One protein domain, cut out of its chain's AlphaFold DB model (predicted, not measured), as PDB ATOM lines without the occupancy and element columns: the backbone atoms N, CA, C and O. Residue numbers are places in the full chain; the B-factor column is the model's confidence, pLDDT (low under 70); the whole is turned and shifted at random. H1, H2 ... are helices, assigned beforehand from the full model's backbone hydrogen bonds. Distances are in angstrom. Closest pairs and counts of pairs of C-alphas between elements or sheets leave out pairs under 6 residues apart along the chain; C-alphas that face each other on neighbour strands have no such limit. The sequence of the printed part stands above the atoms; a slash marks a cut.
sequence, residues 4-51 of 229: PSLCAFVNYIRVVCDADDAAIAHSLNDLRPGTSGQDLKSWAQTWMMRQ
ATOM      1  N   PRO A   4     171.218 127.464 194.159       83.25
ATOM      2  CA  PRO A   4     171.176 126.004 194.048       83.25
ATOM      3  C   PRO A   4     171.012 125.465 192.619       83.25
ATOM      4  O   PRO A   4     171.656 124.479 192.270       83.25
ATOM      5  N   SER A   5     170.200 126.107 191.771       81.56
ATOM      6  CA  SER A   5     169.966 125.648 190.392       81.56
ATOM      7  C   SER A   5     171.213 125.797 189.520       81.56
ATOM      8  O   SER A   5     171.489 124.937 188.687       81.56
ATOM      9  N   LEU A   6     171.995 126.860 189.736       82.62
ATOM     10  CA  LEU A   6     173.260 127.066 189.033       82.62
ATOM     11  C   LEU A   6     174.301 126.026 189.465       82.62
ATOM     12  O   LEU A   6     174.947 125.425 188.612       82.62
ATOM     13  N   CYS A   7     174.417 125.760 190.770       87.12
ATOM     14  CA  CYS A   7     175.297 124.705 191.280       87.12
ATOM     15  C   CYS A   7     174.910 123.323 190.730       87.12
ATOM     16  O   CYS A   7     175.783 122.559 190.320       87.12
ATOM     17  N   ALA A   8     173.611 123.012 190.675       89.38
ATOM     18  CA  ALA A   8     173.116 121.770 190.086       89.38
ATOM     19  C   ALA A   8     173.478 121.664 188.597       89.38
ATOM     20  O   ALA A   8     173.995 120.635 188.169       89.38
ATOM     21  N   PHE A   9     173.288 122.739 187.827       91.19
ATOM     22  CA  PHE A   9     173.653 122.777 186.410       91.19
ATOM     23  C   PHE A   9     175.161 122.582 186.188       91.19
ATOM     24  O   PHE A   9     175.561 121.804 185.327       91.19
ATOM     25  N   VAL A  10     176.010 123.215 187.004       92.31
ATOM     26  CA  VAL A  10     177.471 123.033 186.952       92.31
ATOM     27  C   VAL A  10     177.876 121.589 187.256       92.31
ATOM     28  O   VAL A  10     178.697 121.014 186.543       92.31
ATOM     29  N   ASN A  11     177.278 120.969 188.276       91.81
ATOM     30  CA  ASN A  11     177.518 119.555 188.568       91.81
ATOM     31  C   ASN A  11     177.082 118.658 187.412       91.81
ATOM     32  O   ASN A  11     177.759 117.684 187.092       91.81
ATOM     33  N   TYR A  12     175.982 119.012 186.757       93.56
ATOM     34  CA  TYR A  12     175.482 118.277 185.611       93.56
ATOM     35  C   TYR A  12     176.436 118.362 184.409       93.56
ATOM     36  O   TYR A  12     176.740 117.338 183.799       93.56
ATOM     37  N   ILE A  13     176.996 119.545 184.123       95.44
ATOM     38  CA  ILE A  13     178.009 119.749 183.069       95.44
ATOM     39  C   ILE A  13     179.196 118.786 183.228       95.44
ATOM     40  O   ILE A  13     179.624 118.186 182.242       95.44
ATOM     41  N   ARG A  14     179.704 118.593 184.453       94.25
ATOM     42  CA  ARG A  14     180.818 117.660 184.730       94.25
ATOM     43  C   ARG A  14     180.502 116.235 184.275       94.25
ATOM     44  O   ARG A  14     181.355 115.549 183.723       94.25
ATOM     45  N   VAL A  15     179.265 115.798 184.497       93.75
ATOM     46  CA  VAL A  15     178.818 114.432 184.200       93.75
ATOM     47  C   VAL A  15     178.686 114.226 182.690       93.75
ATOM     48  O   VAL A  15     179.174 113.224 182.160       93.75
ATOM     49  N   VAL A  16     178.047 115.168 181.990       96.38
ATOM     50  CA  VAL A  16     177.572 114.947 180.611       96.38
ATOM     51  C   VAL A  16     178.432 115.583 179.514       96.38
ATOM     52  O   VAL A  16     178.278 115.210 178.351       96.38
ATOM     53  N   CYS A  17     179.335 116.510 179.852       96.75
ATOM     54  CA  CYS A  17     180.158 117.247 178.879       96.75
ATOM     55  C   CYS A  17     181.663 116.923 178.926       96.75
ATOM     56  O   CYS A  17     182.420 117.611 178.246       96.75
ATOM     57  N   ASP A  18     182.115 115.952 179.736       92.94
ATOM     58  CA  ASP A  18     183.557 115.677 179.948       92.94
ATOM     59  C   ASP A  18     184.362 116.933 180.361       92.94
ATOM     60  O   ASP A  18     185.529 117.111 180.016       92.94
ATOM     61  N   ALA A  19     183.719 117.851 181.087       94.12
ATOM     62  CA  ALA A  19     184.314 119.121 181.474       94.12
ATOM     63  C   ALA A  19     185.097 118.987 182.785       94.12
ATOM     64  O   ALA A  19     184.539 118.547 183.794       94.12
ATOM     65  N   ASP A  20     186.356 119.426 182.789       94.12
ATOM     66  CA  ASP A  20     187.131 119.559 184.020       94.12
ATOM     67  C   ASP A  20     186.785 120.851 184.787       94.12
ATOM     68  O   ASP A  20     186.135 121.777 184.283       94.12
ATOM     69  N   ASP A  21     187.226 120.915 186.044       93.31
ATOM     70  CA  ASP A  21     186.961 122.061 186.915       93.31
ATOM     71  C   ASP A  21     187.594 123.358 186.398       93.31
ATOM     72  O   ASP A  21     187.038 124.437 186.608       93.31
ATOM     73  N   ALA A  22     188.723 123.267 185.689       94.19
ATOM     74  CA  ALA A  22     189.406 124.427 185.131       94.19
ATOM     75  C   ALA A  22     188.589 125.067 183.998       94.19
ATOM     76  O   ALA A  22     188.402 126.285 183.985       94.19
ATOM     77  N   ALA A  23     188.040 124.262 183.085       93.94
ATOM     78  CA  ALA A  23     187.194 124.711 181.985       93.94
ATOM     79  C   ALA A  23     185.884 125.323 182.492       93.94
ATOM     80  O   ALA A  23     185.433 126.352 181.979       93.94
ATOM     81  N   ILE A  24     185.285 124.724 183.524       93.56
ATOM     82  CA  ILE A  24     184.082 125.256 184.168       93.56
ATOM     83  C   ILE A  24     184.390 126.595 184.838       93.56
ATOM     84  O   ILE A  24     183.699 127.576 184.554       93.56
ATOM     85  N   ALA A  25     185.434 126.660 185.671       91.06
ATOM     86  CA  ALA A  25     185.832 127.881 186.369       91.06
ATOM     87  C   ALA A  25     186.145 129.015 185.386       91.06
ATOM     88  O   ALA A  25     185.665 130.132 185.565       91.06
ATOM     89  N   HIS A  26     186.878 128.716 184.312       91.50
ATOM     90  CA  HIS A  26     187.150 129.678 183.250       91.50
ATOM     91  C   HIS A  26     185.850 130.200 182.622       91.50
ATOM     92  O   HIS A  26     185.638 131.408 182.582       91.50
ATOM     93  N   SER A  27     184.922 129.308 182.252       91.75
ATOM     94  CA  SER A  27     183.641 129.714 181.655       91.75
ATOM     95  C   SER A  27     182.738 130.522 182.594       91.75
ATOM     96  O   SER A  27     181.901 131.288 182.124       91.75
ATOM     97  N   LEU A  28     182.855 130.322 183.911       88.81
ATOM     98  CA  LEU A  28     182.110 131.084 184.913       88.81
ATOM     99  C   LEU A  28     182.730 132.464 185.130       88.81
ATOM    100  O   LEU A  28     181.992 133.422 185.328       88.81
ATOM    101  N   ASN A  29     184.057 132.586 185.050       87.06
ATOM    102  CA  ASN A  29     184.743 133.878 185.135       87.06
ATOM    103  C   ASN A  29     184.399 134.799 183.954       87.06
ATOM    104  O   ASN A  29     184.407 136.021 184.109       87.06
ATOM    105  N   ASP A  30     184.051 134.225 182.801       84.31
ATOM    106  CA  ASP A  30     183.566 134.980 181.642       84.31
ATOM    107  C   ASP A  30     182.168 135.593 181.875       84.31
ATOM    108  O   ASP A  30     181.797 136.569 181.212       84.31
ATOM    109  N   LEU A  31     181.398 135.081 182.847       83.94
ATOM    110  CA  LEU A  31     180.139 135.684 183.287       83.94
ATOM    111  C   LEU A  31     180.434 136.871 184.216       83.94
ATOM    112  O   LEU A  31     180.722 136.718 185.403       83.94
ATOM    113  N   ARG A  32     180.351 138.091 183.681       74.88
ATOM    114  CA  ARG A  32     180.609 139.323 184.446       74.88
ATOM    115  C   ARG A  32     179.650 139.477 185.643       74.88
ATOM    116  O   ARG A  32     178.476 139.109 185.552       74.88
ATOM    117  N   PRO A  33     180.059 140.114 186.751       69.69
ATOM    118  CA  PRO A  33     179.111 140.546 187.778       69.69
ATOM    119  C   PRO A  33     178.005 141.423 187.164       69.69
ATOM    120  O   PRO A  33     178.301 142.363 186.430       69.69
ATOM    121  N   GLY A  34     176.733 141.097 187.421       68.81
ATOM    122  CA  GLY A  34     175.587 141.768 186.781       68.81
ATOM    123  C   GLY A  34     175.196 141.220 185.400       68.81
ATOM    124  O   GLY A  34     174.416 141.865 184.703       68.81
ATOM    125  N   THR A  35     175.717 140.048 185.015       74.44
ATOM    126  CA  THR A  35     175.330 139.282 183.812       74.44
ATOM    127  C   THR A  35     173.812 139.285 183.615       74.44
ATOM    128  O   THR A  35     173.051 138.940 184.526       74.44
ATOM    129  N   SER A  36     173.373 139.663 182.415       76.69
ATOM    130  CA  SER A  36     171.956 139.674 182.066       76.69
ATOM    131  C   SER A  36     171.410 138.248 181.922       76.69
ATOM    132  O   SER A  36     172.149 137.287 181.703       76.69
ATOM    133  N   GLY A  37     170.087 138.081 181.979       75.44
ATOM    134  CA  GLY A  37     169.473 136.772 181.722       75.44
ATOM    135  C   GLY A  37     169.807 136.205 180.332       75.44
ATOM    136  O   GLY A  37     169.865 134.987 180.163       75.44
ATOM    137  N   GLN A  38     170.066 137.071 179.347       74.19
ATOM    138  CA  GLN A  38     170.430 136.672 177.988       74.19
ATOM    139  C   GLN A  38     171.845 136.090 177.922       74.19
ATOM    140  O   GLN A  38     172.035 135.033 177.323       74.19
ATOM    141  N   ASP A  39     172.805 136.720 178.593       83.38
ATOM    142  CA  ASP A  39     174.192 136.245 178.646       83.38
ATOM    143  C   ASP A  39     174.275 134.871 179.324       83.38
ATOM    144  O   ASP A  39     174.928 133.951 178.827       83.38
ATOM    145  N   LEU A  40     173.521 134.688 180.413       85.44
ATOM    146  CA  LEU A  40     173.424 133.405 181.104       85.44
ATOM    147  C   LEU A  40     172.788 132.320 180.221       85.44
ATOM    148  O   LEU A  40     173.253 131.180 180.209       85.44
ATOM    149  N   LYS A  41     171.737 132.662 179.466       86.88
ATOM    150  CA  LYS A  41     171.104 131.739 178.515       86.88
ATOM    151  C   LYS A  41     172.099 131.290 177.445       86.88
ATOM    152  O   LYS A  41     172.204 130.094 177.182       86.88
ATOM    153  N   SER A  42     172.837 132.225 176.850       89.31
ATOM    154  CA  SER A  42     173.849 131.928 175.830       89.31
ATOM    155  C   SER A  42     175.003 131.085 176.381       89.31
ATOM    156  O   SER A  42     175.456 130.144 175.722       89.31
ATOM    157  N   TRP A  43     175.436 131.356 177.613       92.62
ATOM    158  CA  TRP A  43     176.417 130.533 178.318       92.62
ATOM    159  C   TRP A  43     175.913 129.104 178.550       92.62
ATOM    160  O   TRP A  43     176.593 128.142 178.189       92.62
ATOM    161  N   ALA A  44     174.689 128.944 179.061       92.44
ATOM    162  CA  ALA A  44     174.095 127.629 179.290       92.44
ATOM    163  C   ALA A  44     173.949 126.846 177.976       92.44
ATOM    164  O   ALA A  44     174.337 125.683 177.904       92.44
ATOM    165  N   GLN A  45     173.470 127.489 176.906       93.31
ATOM    166  CA  GLN A  45     173.378 126.879 175.572       93.31
ATOM    167  C   GLN A  45     174.739 126.418 175.045       93.31
ATOM    168  O   GLN A  45     174.835 125.340 174.458       93.31
ATOM    169  N   THR A  46     175.796 127.192 175.293       94.81
ATOM    170  CA  THR A  46     177.164 126.815 174.914       94.81
ATOM    171  C   THR A  46     177.593 125.515 175.583       94.81
ATOM    172  O   THR A  46     178.181 124.659 174.920       94.81
ATOM    173  N   TRP A  47     177.270 125.338 176.864       95.88
ATOM    174  CA  TRP A  47     177.541 124.100 177.587       95.88
ATOM    175  C   TRP A  47     176.656 122.941 177.141       95.88
ATOM    176  O   TRP A  47     177.178 121.850 176.928       95.88
ATOM    177  N   MET A  48     175.361 123.172 176.918       95.94
ATOM    178  CA  MET A  48     174.457 122.119 176.450       95.94
ATOM    179  C   MET A  48     174.874 121.567 175.082       95.94
ATOM    180  O   MET A  48     174.835 120.362 174.862       95.94
ATOM    181  N   MET A  49     175.378 122.416 174.180       96.19
ATOM    182  CA  MET A  49     175.941 121.959 172.903       96.19
ATOM    183  C   MET A  49     177.175 121.056 173.072       96.19
ATOM    184  O   MET A  49     177.485 120.290 172.167       96.19
ATOM    185  N   ARG A  50     177.900 121.132 174.192       97.12
ATOM    186  CA  ARG A  50     179.089 120.301 174.459       97.12
ATOM    187  C   ARG A  50     178.754 118.938 175.063       97.12
ATOM    188  O   ARG A  50     179.676 118.195 175.369       97.12
ATOM    189  N   GLN A  51     177.477 118.617 175.256       97.38
ATOM    190  CA  GLN A  51     177.069 117.307 175.750       97.38
ATOM    191  C   GLN A  51     177.599 116.195 174.839       97.38
ATOM    192  O   GLN A  51     177.386 116.228 173.627       97.38
TER     193      GLN A  51
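Overview. This is residues 4 to 51 of the 229 residues of an uncharacterized protein of Methylobacterium aquaticum (UniProt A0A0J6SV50). H2 and H3 are the arms of a U, side by side, running opposite ways and joined at one end by the loop of residues 30 to 36, and the longest helix, H1, slants over one face of that U, shifted toward the end away from the loop. The three helices form a loosely packed triangle with few C-alpha contacts between them, and residues 33 to 38, at the closed end of the U, stick out. The printed part has 48 residues with three named helices, in the order H1, H2, H3, and no named strand, and the class is all helix. The whole is compact, with a radius of gyration of the C-alphas of 10.3 A, and the C-alphas span 27 by 20 by 18 A.

Along the chain. H1 is residues 4 to 16, 18.5 A from first to last C-alpha, and begins at C-alpha 4 at (171.176, 126.004, 194.048). H3 is residues 37 to 48, 16.4 A long in the same measure, and ends at C-alpha 48 at (174.457, 122.119, 176.450). H2, the shortest, is residues 21 to 29, 12.2 A long, and begins at C-alpha 21 at (186.961, 122.061, 186.915).

Arrangement. H1 and H3 are close but not clearly touching, and their closest C-alphas, those of Ile 13 and Trp 47, are 7.0 A apart. They run the same way at a shallow tilt of 24 degrees. H1 and H2 are also close but not clearly touching, with the C-alphas of Val 10 and Ile 24 the closest at 7.5 A. They run opposite ways at a steep tilt of 43 degrees. H2 and H3 are close but not clearly touching, with 1 pair of C-alphas within 8 A, those of Ser 27 and Trp 43 at 8.0 A. They run opposite ways at a shallow tilt of 21 degrees, with their centres 13.8 A apart. In H2 and H3 every O i to N i+4 pair is within hydrogen-bond range; in H1 it is 8 of 9.

Size, cuts and confidence. The two C-alphas farthest apart in the domain, those of Asp 18 and Gly 34, are 28.1 A apart. The printed part has no cut between residues 4 and 51. The link from H1 to H2, with 4 residues, is tight, and the link from H2 to H3, with 7 residues, is short; no link is long. Residues 33 to 38, of which 37 to 38 belong to H3, stand free. The mean pLDDT of the printed part is 88.7, and residues 33 to 34 are under 70.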